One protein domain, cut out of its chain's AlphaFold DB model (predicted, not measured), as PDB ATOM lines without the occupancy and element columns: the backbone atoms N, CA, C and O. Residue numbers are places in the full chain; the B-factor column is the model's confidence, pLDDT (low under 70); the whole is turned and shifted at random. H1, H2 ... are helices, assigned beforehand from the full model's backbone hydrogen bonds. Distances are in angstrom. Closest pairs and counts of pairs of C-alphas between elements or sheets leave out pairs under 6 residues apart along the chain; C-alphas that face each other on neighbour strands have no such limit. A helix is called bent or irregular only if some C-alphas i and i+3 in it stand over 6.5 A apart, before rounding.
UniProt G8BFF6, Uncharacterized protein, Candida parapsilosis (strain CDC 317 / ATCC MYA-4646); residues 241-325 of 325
ATOM      1  N   LEU A 241      -1.672  13.053 -34.249       95.94
ATOM      2  CA  LEU A 241      -0.883  14.250 -33.948       95.94
ATOM      3  C   LEU A 241       0.596  13.897 -33.744       95.94
ATOM      4  O   LEU A 241       0.921  12.917 -33.057       95.94
ATOM      5  N   THR A 242       1.490  14.727 -34.285       97.19
ATOM      6  CA  THR A 242       2.938  14.573 -34.085       97.19
ATOM      7  C   THR A 242       3.328  14.868 -32.634       97.19
ATOM      8  O   THR A 242       2.588  15.506 -31.884       97.19
ATOM      9  N   ILE A 243       4.507  14.401 -32.212       97.12
ATOM     10  CA  ILE A 243       5.010  14.627 -30.846       97.12
ATOM     11  C   ILE A 243       5.090  16.132 -30.544       97.12
ATOM     12  O   ILE A 243       4.642  16.574 -29.490       97.12
ATOM     13  N   GLU A 244       5.571  16.932 -31.496       96.94
ATOM     14  CA  GLU A 244       5.664  18.391 -31.372       96.94
ATOM     15  C   GLU A 244       4.294  19.059 -31.237       96.94
ATOM     16  O   GLU A 244       4.120  19.926 -30.382       96.94
ATOM     17  N   GLN A 245       3.303  18.630 -32.026       95.88
ATOM     18  CA  GLN A 245       1.933  19.146 -31.938       95.88
ATOM     19  C   GLN A 245       1.298  18.823 -30.586       95.88
ATOM     20  O   GLN A 245       0.643  19.679 -29.998       95.88
ATOM     21  N   LYS A 246       1.533  17.619 -30.051       96.88
ATOM     22  CA  LYS A 246       1.076  17.248 -28.704       96.88
ATOM     23  C   LYS A 246       1.739  18.107 -27.627       96.88
ATOM     24  O   LYS A 246       1.048  18.575 -26.728       96.88
ATOM     25  N   ILE A 247       3.049  18.353 -27.734       96.44
ATOM     26  CA  ILE A 247       3.779  19.246 -26.818       96.44
ATOM     27  C   ILE A 247       3.238  20.677 -26.917       96.44
ATOM     28  O   ILE A 247       3.077  21.344 -25.899       96.44
ATOM     29  N   TRP A 248       2.949  21.159 -28.126       96.12
ATOM     30  CA  TRP A 248       2.389  22.490 -28.339       96.12
ATOM     31  C   TRP A 248       0.981  22.621 -27.747       96.12
ATOM     32  O   TRP A 248       0.738  23.588 -27.034       96.12
ATOM     33  N   LEU A 249       0.107  21.630 -27.949       95.25
ATOM     34  CA  LEU A 249      -1.231  21.594 -27.346       95.25
ATOM     35  C   LEU A 249      -1.175  21.511 -25.818       95.25
ATOM     36  O   LEU A 249      -1.951  22.183 -25.151       95.25
ATOM     37  N   ALA A 250      -0.241  20.740 -25.250       95.25
ATOM     38  CA  ALA A 250      -0.029  20.700 -23.802       95.25
ATOM     39  C   ALA A 250       0.424  22.070 -23.270       95.25
ATOM     40  O   ALA A 250      -0.169  22.594 -22.332       95.25
ATOM     41  N   LYS A 251       1.392  22.708 -23.943       94.69
ATOM     42  CA  LYS A 251       1.833  24.078 -23.626       94.69
ATOM     43  C   LYS A 251       0.730  25.117 -23.823       94.69
ATOM     44  O   LYS A 251       0.764  26.160 -23.183       94.69
ATOM     45  N   GLU A 252      -0.194  24.903 -24.755       91.94
ATOM     46  CA  GLU A 252      -1.335  25.792 -24.976       91.94
ATOM     47  C   GLU A 252      -2.417  25.596 -23.913       91.94
ATOM     48  O   GLU A 252      -2.960  26.583 -23.430       91.94
ATOM     49  N   ALA A 253      -2.663  24.358 -23.482       90.44
ATOM     50  CA  ALA A 253      -3.577  24.044 -22.387       90.44
ATOM     51  C   ALA A 253      -3.066  24.550 -21.025       90.44
ATOM     52  O   ALA A 253      -3.866  24.953 -20.185       90.44
ATOM     53  N   GLU A 254      -1.745  24.559 -20.815       90.25
ATOM     54  CA  GLU A 254      -1.106  25.149 -19.629       90.25
ATOM     55  C   GLU A 254      -1.162  26.680 -19.624       90.25
ATOM     56  O   GLU A 254      -1.114  27.301 -18.558       90.25
ATOM     57  N   LYS A 255      -1.268  27.319 -20.798       87.50
ATOM     58  CA  LYS A 255      -1.431  28.771 -20.849       87.50
ATOM     59  C   LYS A 255      -2.815  29.121 -20.306       87.50
ATOM     60  O   LYS A 255      -3.817  28.609 -20.809       87.50
ATOM     61  N   PRO A 256      -2.910  30.040 -19.331       82.69
ATOM     62  CA  PRO A 256      -4.206  30.519 -18.890       82.69
ATOM     63  C   PRO A 256      -4.937  31.135 -20.085       82.69
ATOM     64  O   PRO A 256      -4.346  31.882 -20.875       82.69
ATOM     65  N   LYS A 257      -6.230  30.819 -20.228       81.88
ATOM     66  CA  LYS A 257      -7.080  31.453 -21.242       81.88
ATOM     67  C   LYS A 257      -6.975  32.968 -21.068       81.88
ATOM     68  O   LYS A 257      -7.145  33.480 -19.962       81.88
ATOM     69  N   LYS A 258      -6.659  33.684 -22.150       81.25
ATOM     70  CA  LYS A 258      -6.519  35.145 -22.117       81.25
ATOM     71  C   LYS A 258      -7.869  35.762 -21.760       81.25
ATOM     72  O   LYS A 258      -8.778  35.749 -22.585       81.25
ATOM     73  N   LYS A 259      -7.985  36.302 -20.549       83.62
ATOM     74  CA  LYS A 259      -9.129  37.117 -20.141       83.62
ATOM     75  C   LYS A 259      -8.991  38.508 -20.748       83.62
ATOM     76  O   LYS A 259      -7.925  39.118 -20.661       83.62
ATOM     77  N   LEU A 260     -10.054  38.985 -21.386       85.25
ATOM     78  CA  LEU A 260     -10.147  40.359 -21.865       85.25
ATOM     79  C   LEU A 260     -10.870  41.180 -20.801       85.25
ATOM     80  O   LEU A 260     -11.961  40.807 -20.373       85.25
ATOM     81  N   TYR A 261     -10.252  42.282 -20.389       83.38
ATOM     82  CA  TYR A 261     -10.825  43.222 -19.431       83.38
ATOM     83  C   TYR A 261     -11.229  44.513 -20.143       83.38
ATOM     84  O   TYR A 261     -10.585  44.890 -21.132       83.38
ATOM     85  N   PRO A 262     -12.272  45.209 -19.657       86.38
ATOM     86  CA  PRO A 262     -12.548  46.555 -20.123       86.38
ATOM     87  C   PRO A 262     -11.386  47.483 -19.747       86.38
ATOM     88  O   PRO A 262     -10.667  47.255 -18.774       86.38
ATOM     89  N   LEU A 263     -11.207  48.545 -20.530       87.50
ATOM     90  CA  LEU A 263     -10.246  49.596 -20.211       87.50
ATOM     91  C   LEU A 263     -10.605  50.241 -18.864       87.50
ATOM     92  O   LEU A 263     -11.789  50.422 -18.575       87.50
ATOM     93  N   SER A 264      -9.601  50.611 -18.064       92.50
ATOM     94  CA  SER A 264      -9.845  51.319 -16.806       92.50
ATOM     95  C   SER A 264     -10.509  52.676 -17.056       92.50
ATOM     96  O   SER A 264     -10.311  53.295 -18.106       92.50
ATOM     97  N   GLU A 265     -11.304  53.136 -16.091       91.31
ATOM     98  CA  GLU A 265     -12.062  54.391 -16.196       91.31
ATOM     99  C   GLU A 265     -11.131  55.591 -16.395       91.31
ATOM    100  O   GLU A 265     -11.331  56.371 -17.322       91.31
ATOM    101  N   GLU A 266     -10.030  55.645 -15.644       92.94
ATOM    102  CA  GLU A 266      -8.991  56.673 -15.779       92.94
ATOM    103  C   GLU A 266      -8.406  56.727 -17.199       92.94
ATOM    104  O   GLU A 266      -8.236  57.796 -17.787       92.94
ATOM    105  N   VAL A 267      -8.123  55.561 -17.792       92.94
ATOM    106  CA  VAL A 267      -7.560  55.481 -19.145       92.94
ATOM    107  C   VAL A 267      -8.622  55.829 -20.188       92.94
ATOM    108  O   VAL A 267      -8.314  56.478 -21.189       92.94
ATOM    109  N   ARG A 268      -9.885  55.454 -19.960       91.56
ATOM    110  CA  ARG A 268     -11.006  55.815 -20.835       91.56
ATOM    111  C   ARG A 268     -11.227  57.328 -20.864       91.56
ATOM    112  O   ARG A 268     -11.404  57.888 -21.947       91.56
ATOM    113  N   GLU A 269     -11.184  57.983 -19.711       93.88
ATOM    114  CA  GLU A 269     -11.293  59.441 -19.590       93.88
ATOM    115  C   GLU A 269     -10.085  60.154 -20.206       93.88
ATOM    116  O   GLU A 269     -10.244  61.135 -20.942       93.88
ATOM    117  N   PHE A 270      -8.876  59.623 -20.000       96.12
ATOM    118  CA  PHE A 270      -7.663  60.147 -20.627       96.12
ATOM    119  C   PHE A 270      -7.727  60.077 -22.160       96.12
ATOM    120  O   PHE A 270      -7.450  61.065 -22.844       96.12
ATOM    121  N   ILE A 271      -8.146  58.939 -22.718       93.75
ATOM    122  CA  ILE A 271      -8.329  58.789 -24.168       93.75
ATOM    123  C   ILE A 271      -9.434  59.728 -24.663       93.75
ATOM    124  O   ILE A 271      -9.239  60.415 -25.665       93.75
ATOM    125  N   GLY A 272     -10.559  59.815 -23.947       92.62
ATOM    126  CA  GLY A 272     -11.675  60.693 -24.301       92.62
ATOM    127  C   GLY A 272     -11.281  62.172 -24.354       92.62
ATOM    128  O   GLY A 272     -11.573  62.850 -25.340       92.62
ATOM    129  N   SER A 273     -10.559  62.661 -23.342       94.81
ATOM    130  CA  SER A 273     -10.067  64.046 -23.294       94.81
ATOM    131  C   SER A 273      -9.078  64.346 -24.426       94.81
ATOM    132  O   SER A 273      -9.235  65.348 -25.125       94.81
ATOM    133  N   LYS A 274      -8.125  63.445 -24.699       95.25
ATOM    134  CA  LYS A 274      -7.175  63.588 -25.817       95.25
ATOM    135  C   LYS A 274      -7.852  63.562 -27.184       95.25
ATOM    136  O   LYS A 274      -7.481  64.342 -28.063       95.25
ATOM    137  N   MET A 275      -8.851  62.701 -27.368       90.44
ATOM    138  CA  MET A 275      -9.645  62.662 -28.597       90.44
ATOM    139  C   MET A 275     -10.434  63.959 -28.786       90.44
ATOM    140  O   MET A 275     -10.419  64.513 -29.882       90.44
ATOM    141  N   ALA A 276     -11.062  64.486 -27.731       90.06
ATOM    142  CA  ALA A 276     -11.795  65.751 -27.790       90.06
ATOM    143  C   ALA A 276     -10.873  66.943 -28.102       90.06
ATOM    144  O   ALA A 276     -11.188  67.752 -28.975       90.06
ATOM    145  N   GLU A 277      -9.702  67.020 -27.456       94.25
ATOM    146  CA  GLU A 277      -8.668  68.015 -27.773       94.25
ATOM    147  C   GLU A 277      -8.262  67.963 -29.251       94.25
ATOM    148  O   GLU A 277      -8.092  69.005 -29.882       94.25
ATOM    149  N   HIS A 278      -8.099  66.760 -29.809       90.50
ATOM    150  CA  HIS A 278      -7.719  66.585 -31.207       90.50
ATOM    151  C   HIS A 278      -8.868  66.931 -32.164       90.50
ATOM    152  O   HIS A 278      -8.638  67.603 -33.163       90.50
ATOM    153  N   MET A 279     -10.107  66.545 -31.845       86.88
ATOM    154  CA  MET A 279     -11.287  66.878 -32.653       86.88
ATOM    155  C   MET A 279     -11.549  68.385 -32.704       86.88
ATOM    156  O   MET A 279     -11.908  68.902 -33.758       86.88
ATOM    157  N   ASN A 280     -11.302  69.103 -31.605       88.12
ATOM    158  CA  ASN A 280     -11.436  70.562 -31.554       88.12
ATOM    159  C   ASN A 280     -10.334  71.299 -32.332       88.12
ATOM    160  O   ASN A 280     -10.536  72.443 -32.729       88.12
ATOM    161  N   LYS A 281      -9.178  70.662 -32.561       93.31
ATOM    162  CA  LYS A 281      -8.073  71.215 -33.364       93.31
ATOM    163  C   LYS A 281      -8.269  71.042 -34.873       93.31
ATOM    164  O   LYS A 281      -7.530  71.644 -35.645       93.31
ATOM    165  N   ILE A 282      -9.211  70.207 -35.310       89.06
ATOM    166  CA  ILE A 282      -9.466  69.968 -36.734       89.06
ATOM    167  C   ILE A 282     -10.350  71.099 -37.270       89.06
ATOM    168  O   ILE A 282     -11.545  71.156 -36.989       89.06
ATOM    169  N   GLU A 283      -9.761  71.986 -38.068       88.62
ATOM    170  CA  GLU A 283     -10.461  73.126 -38.678       88.62
ATOM    171  C   GLU A 283     -11.289  72.731 -39.913       88.62
ATOM    172  O   GLU A 283     -12.227  73.433 -40.287       88.62
ATOM    173  N   SER A 284     -10.969  71.601 -40.558       91.19
ATOM    174  CA  SER A 284     -11.636  71.181 -41.791       91.19
ATOM    175  C   SER A 284     -12.980  70.479 -41.515       91.19
ATOM    176  O   SER A 284     -13.019  69.412 -40.892       91.19
ATOM    177  N   PRO A 285     -14.108  71.020 -42.019       89.81
ATOM    178  CA  PRO A 285     -15.437  70.470 -41.745       89.81
ATOM    179  C   PRO A 285     -15.658  69.102 -42.409       89.81
ATOM    180  O   PRO A 285     -16.341  68.244 -41.853       89.81
ATOM    181  N   GLU A 286     -15.040  68.863 -43.567       91.00
ATOM    182  CA  GLU A 286     -15.160  67.600 -44.306       91.00
ATOM    183  C   GLU A 286     -14.479  66.432 -43.583       91.00
ATOM    184  O   GLU A 286     -15.026  65.332 -43.509       91.00
ATOM    185  N   LEU A 287     -13.302  66.677 -42.997       86.25
ATOM    186  CA  LEU A 287     -12.554  65.657 -42.262       86.25
ATOM    187  C   LEU A 287     -13.274  65.304 -40.960       86.25
ATOM    188  O   LEU A 287     -13.376  64.129 -40.610       86.25
ATOM    189  N   ARG A 288     -13.849  66.305 -40.283       86.69
ATOM    190  CA  ARG A 288     -14.696  66.087 -39.108       86.69
ATOM    191  C   ARG A 288     -15.911  65.220 -39.440       86.69
ATOM    192  O   ARG A 288     -16.134  64.219 -38.764       86.69
ATOM    193  N   HIS A 289     -16.634  65.549 -40.511       88.44
ATOM    194  CA  HIS A 289     -17.766  64.744 -40.973       88.44
ATOM    195  C   HIS A 289     -17.333  63.309 -41.320       88.44
ATOM    196  O   HIS A 289     -18.002  62.347 -40.948       88.44
ATOM    197  N   HIS A 290     -16.187  63.130 -41.983       88.75
ATOM    198  CA  HIS A 290     -15.660  61.801 -42.295       88.75
ATOM    199  C   HIS A 290     -15.359  60.972 -41.035       88.75
ATOM    200  O   HIS A 290     -15.766  59.811 -40.949       88.75
ATOM    201  N   LEU A 291     -14.718  61.561 -40.024       88.00
ATOM    202  CA  LEU A 291     -14.437  60.873 -38.760       88.00
ATOM    203  C   LEU A 291     -15.718  60.512 -37.992       88.00
ATOM    204  O   LEU A 291     -15.817  59.396 -37.484       88.00
ATOM    205  N   GLU A 292     -16.717  61.397 -37.975       87.75
ATOM    206  CA  GLU A 292     -18.036  61.120 -37.382       87.75
ATOM    207  C   GLU A 292     -18.766  59.980 -38.122       87.75
ATOM    208  O   GLU A 292     -19.396  59.118 -37.502       87.75
ATOM    209  N   THR A 293     -18.636  59.904 -39.453       90.50
ATOM    210  CA  THR A 293     -19.184  58.766 -40.210       90.50
ATOM    211  C   THR A 293     -18.466  57.458 -39.891       90.50
ATOM    212  O   THR A 293     -19.137  56.446 -39.699       90.50
ATOM    213  N   LEU A 294     -17.132  57.469 -39.767       86.12
ATOM    214  CA  LEU A 294     -16.351  56.281 -39.411       86.12
ATOM    215  C   LEU A 294     -16.652  55.792 -37.991       86.12
ATOM    216  O   LEU A 294     -16.721  54.583 -37.780       86.12
ATOM    217  N   SER A 295     -16.899  56.695 -37.033       85.62
ATOM    218  CA  SER A 295     -17.249  56.298 -35.661       85.62
ATOM    219  C   SER A 295     -18.593  55.576 -35.555       85.62
ATOM    220  O   SER A 295     -18.796  54.792 -34.632       85.62
ATOM    221  N   ASN A 296     -19.504  55.805 -36.505       86.00
ATOM    222  CA  ASN A 296     -20.817  55.160 -36.532       86.00
ATOM    223  C   ASN A 296     -20.809  53.784 -37.223       86.00
ATOM    224  O   ASN A 296     -21.813  53.066 -37.181       86.00
ATOM    225  N   VAL A 297     -19.702  53.392 -37.864       88.75
ATOM    226  CA  VAL A 297     -19.588  52.090 -38.529       88.75
ATOM    227  C   VAL A 297     -19.430  50.987 -37.482       88.75
ATOM    228  O   VAL A 297     -18.463  50.953 -36.725       88.75
ATOM    229  N   LYS A 298     -20.367  50.034 -37.465       83.06
ATOM    230  CA  LYS A 298     -20.276  48.842 -36.614       83.06
ATOM    231  C   LYS A 298     -19.307  47.831 -37.217       83.06
ATOM    232  O   LYS A 298     -19.512  47.366 -38.338       83.06
ATOM    233  N   ILE A 299     -18.272  47.471 -36.461       86.69
ATOM    234  CA  ILE A 299     -17.262  46.493 -36.875       86.69
ATOM    235  C   ILE A 299     -17.549  45.163 -36.159       86.69
ATOM    236  O   ILE A 299     -17.577  45.136 -34.928       86.69
ATOM    237  N   PRO A 300     -17.722  44.043 -36.886       86.94
ATOM    238  CA  PRO A 300     -18.119  42.762 -36.293       86.94
ATOM    239  C   PRO A 300     -17.084  42.197 -35.312       86.94
ATOM    240  O   PRO A 300     -17.442  41.479 -34.383       86.94
ATOM    241  N   ASP A 301     -15.805  42.525 -35.482       86.19
ATOM    242  CA  ASP A 301     -14.763  42.078 -34.558       86.19
ATOM    243  C   ASP A 301     -14.816  42.824 -33.219       86.19
ATOM    244  O   ASP A 301     -14.567  42.216 -32.181       86.19
ATOM    245  N   PHE A 302     -15.251  44.091 -33.215       84.38
ATOM    246  CA  PHE A 302     -15.501  44.846 -31.985       84.38
ATOM    247  C   PHE A 302     -16.721  44.307 -31.218       84.38
ATOM    248  O   PHE A 302     -16.726  44.243 -29.990       84.38
ATOM    249  N   GLU A 303     -17.756  43.852 -31.930       86.38
ATOM    250  CA  GLU A 303     -18.915  43.196 -31.308       86.38
ATOM    251  C   GLU A 303     -18.551  41.844 -30.676       86.38
ATOM    252  O   GLU A 303     -19.108  41.460 -29.651       86.38
ATOM    253  N   LYS A 304     -17.600  41.110 -31.262       87.44
ATOM    254  CA  LYS A 304     -17.099  39.862 -30.668       87.44
ATOM    255  C   LYS A 304     -16.267  40.128 -29.418       87.44
ATOM    256  O   LYS A 304     -16.449  39.432 -28.425       87.44
ATOM    257  N   THR A 305     -15.370  41.115 -29.448       87.31
ATOM    258  CA  THR A 305     -14.528  41.434 -28.285       87.31
ATOM    259  C   THR A 305     -15.339  42.012 -27.131       87.31
ATOM    260  O   THR A 305     -15.105  41.621 -25.994       87.31
ATOM    261  N   SER A 306     -16.323  42.874 -27.403       86.56
ATOM    262  CA  SER A 306     -17.243  43.386 -26.373       86.56
ATOM    263  C   SER A 306     -18.040  42.269 -25.698       86.56
ATOM    264  O   SER A 306     -18.074  42.226 -24.473       86.56
ATOM    265  N   LYS A 307     -18.570  41.304 -26.462       88.88
ATOM    266  CA  LYS A 307     -19.231  40.114 -25.894       88.88
ATOM    267  C   LYS A 307     -18.300  39.285 -25.014       88.88
ATOM    268  O   LYS A 307     -18.686  38.922 -23.912       88.88
ATOM    269  N   MET A 308     -17.063  39.044 -25.455       87.31
ATOM    270  CA  MET A 308     -16.079  38.326 -24.636       87.31
ATOM    271  C   MET A 308     -15.744  39.075 -23.335       87.31
ATOM    272  O   MET A 308     -15.516  38.428 -22.322       87.31
ATOM    273  N   ILE A 309     -15.719  40.415 -23.350       88.25
ATOM    274  CA  ILE A 309     -15.504  41.250 -22.151       88.25
ATOM    275  C   ILE A 309     -16.714  41.192 -21.201       88.25
ATOM    276  O   ILE A 309     -16.556  41.203 -19.982       88.25
ATOM    277  N   GLU A 310     -17.933  41.147 -21.739       89.00
ATOM    278  CA  GLU A 310     -19.148  40.982 -20.934       89.00
ATOM    279  C   GLU A 310     -19.211  39.587 -20.300       89.00
ATOM    280  O   GLU A 310     -19.532  39.461 -19.120       89.00
ATOM    281  N   GLU A 311     -18.856  38.548 -21.057       88.31
ATOM    282  CA  GLU A 311     -18.772  37.169 -20.571       88.31
ATOM    283  C   GLU A 311     -17.735  37.029 -19.447       88.31
ATOM    284  O   GLU A 311     -18.069  36.498 -18.388       88.31
ATOM    285  N   THR A 312     -16.523  37.580 -19.606       87.50
ATOM    286  CA  THR A 312     -15.494  37.539 -18.549       87.50
ATOM    287  C   THR A 312     -15.920  38.286 -17.288       87.50
ATOM    288  O   THR A 312     -15.677  37.801 -16.183       87.50
ATOM    289  N   LYS A 313     -16.592  39.436 -17.428       86.44
ATOM    290  CA  LYS A 313     -17.109  40.200 -16.285       86.44
ATOM    291  C   LYS A 313     -18.205  39.434 -15.536       86.44
ATOM    292  O   LYS A 313     -18.181  39.369 -14.311       86.44
ATOM    293  N   ASN A 314     -19.128  38.809 -16.269       86.25
ATOM    294  CA  ASN A 314     -20.203  38.008 -15.684       86.25
ATOM    295  C   ASN A 314     -19.669  36.774 -14.942       86.25
ATOM    296  O   ASN A 314     -20.167  36.446 -13.866       86.25
ATOM    297  N   GLU A 315     -18.657  36.097 -15.491       85.50
ATOM    298  CA  GLU A 315     -18.000  34.959 -14.832       85.50
ATOM    299  C   GLU A 315     -17.329  35.367 -13.506       85.50
ATOM    300  O   GLU A 315     -17.407  34.630 -12.522       85.50
ATOM    301  N   GLU A 316     -16.713  36.550 -13.440       82.31
ATOM    302  CA  GLU A 316     -16.077  37.058 -12.215       82.31
ATOM    303  C   GLU A 316     -17.085  37.542 -11.171       82.31
ATOM    304  O   GLU A 316     -16.914  37.270  -9.981       82.31
ATOM    305  N   ASP A 317     -18.172  38.186 -11.597       83.94
ATOM    306  CA  ASP A 317     -19.267  38.577 -10.703       83.94
ATOM    307  C   ASP A 317     -19.959  37.352 -10.077       83.94
ATOM    308  O   ASP A 317     -20.405  37.407  -8.928       83.94
ATOM    309  N   LEU A 318     -20.038  36.235 -10.808       83.00
ATOM    310  CA  LEU A 318     -20.526  34.955 -10.286       83.00
ATOM    311  C   LEU A 318     -19.535  34.338  -9.287       83.00
ATOM    312  O   LEU A 318     -19.942  33.968  -8.186       83.00
ATOM    313  N   ALA A 319     -18.239  34.313  -9.608       80.50
ATOM    314  CA  ALA A 319     -17.204  33.791  -8.710       80.50
ATOM    315  C   ALA A 319     -17.056  34.608  -7.404       80.50
ATOM    316  O   ALA A 319     -16.833  34.051  -6.325       80.50
ATOM    317  N   ASN A 320     -17.229  35.932  -7.466       79.44
ATOM    318  CA  ASN A 320     -17.219  36.807  -6.288       79.44
ATOM    319  C   ASN A 320     -18.462  36.625  -5.402       79.44
ATOM    320  O   ASN A 320     -18.381  36.802  -4.189       79.44
ATOM    321  N   LYS A 321     -19.608  36.242  -5.978       77.25
ATOM    322  CA  LYS A 321     -20.820  35.905  -5.209       77.25
ATOM    323  C   LYS A 321     -20.720  34.545  -4.527       77.25
ATOM    324  O   LYS A 321     -21.221  34.391  -3.418       77.25
ATOM    325  N   GLU A 322     -20.074  33.570  -5.162       73.31
ATOM    326  CA  GLU A 322     -19.868  32.236  -4.582       73.31
ATOM    327  C   GLU A 322     -18.842  32.224  -3.440       73.31
ATOM    328  O   GLU A 322     -18.917  31.366  -2.573       73.31
ATOM    329  N   SER A 323     -17.917  33.184  -3.400       67.38
ATOM    330  CA  SER A 323     -16.913  33.316  -2.331       67.38
ATOM    331  C   SER A 323     -17.374  34.146  -1.122       67.38
ATOM    332  O   SER A 323     -16.661  34.206  -0.121       67.38
ATOM    333  N   GLN A 324     -18.548  34.781  -1.200       61.44
ATOM    334  CA  GLN A 324     -19.163  35.556  -0.111       61.44
ATOM    335  C   GLN A 324     -20.273  34.794   0.641       61.44
ATOM    336  O   GLN A 324     -20.776  35.314   1.639       61.44
ATOM    337  N   ASN A 325     -20.634  33.589   0.186       51.50
ATOM    338  CA  ASN A 325     -21.546  32.652   0.861       51.50
ATOM    339  C   ASN A 325     -20.771  31.526   1.550       51.50
ATOM    340  O   ASN A 325     -21.277  31.024   2.577       51.50
TER     341      ASN A 325
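Overview. This is residues 241 to 325 of the 325 residues of an uncharacterized protein of Candida parapsilosis (strain CDC 317 / ATCC MYA-4646) (UniProt G8BFF6). The chain is drawn out into an open loop of four helices that do not gather into a bundle: H2 and H3 fold back beside each other as a narrow V at one end, the long helix H4 returns past the link between H1 and H2, and H1 stands as a separate arm at the other end. Residues 242 to 248 and 250 to 257, most of them in H1, stick out from the rest, and so do residues 314 to 325 at the far part of H4 and the tail after it. The printed part has 85 residues, with four named helices in the order H1, H2, H3, H4 and no named strand; the class is all helix. The whole is extended, with a radius of gyration of the C-alphas of 20.7 A, and its flat outline spans 59 by 45 by 20 A.

Arrangement. H1, residues 243 to 254, touches no helix. It is apart from H2, residues 265 to 281, which follows it over a short link of 10 residues. H3, residues 285 to 295, comes after a tight link of 3 residues. H2 and H3 are close but not clearly touching, and their closest C-alphas are those of Met 279 and Arg 288, 7.3 A apart. Their lines stand at a shallow tilt of 27 degrees, and they run opposite ways, with their centres 16.6 A apart. H4, residues 300 to 322, follows H3 over a tight link of 4 residues and is apart from H1, H2 and H3. H1 and H3 are apart too. In H1, H2, H3 and H4 every backbone O i to N i+4 pair is within hydrogen-bond range.

Along the chain. H1 begins with C-alpha 243 at (5.010, 14.627, -30.846) and is 16.6 A long from first to last C-alpha. H2 measures 24.4 A from Glu 265 to Lys 281, whose C-alpha is at (-8.073, 71.215, -33.364). H3 measures 15.5 A from Pro 285 to Ser 295. H4 is the longest helix, with 23 residues and 33.5 A, and ends with C-alpha 322 at (-19.868, 32.236, -4.582). No helix is bent or irregular.

Size, cuts and confidence. The two C-alphas farthest apart are those of Ile 243 and Glu 283, 61.0 A. The C-alphas of the first and last printed residues, Leu 241 and Asn 325, are 44.5 A apart, and residue 325 is the chain's last. The printed part has no cut, and no link is long. The mean pLDDT of the printed part is 87.8, and the model's confidence is low, under 70, at residues 323 to 325.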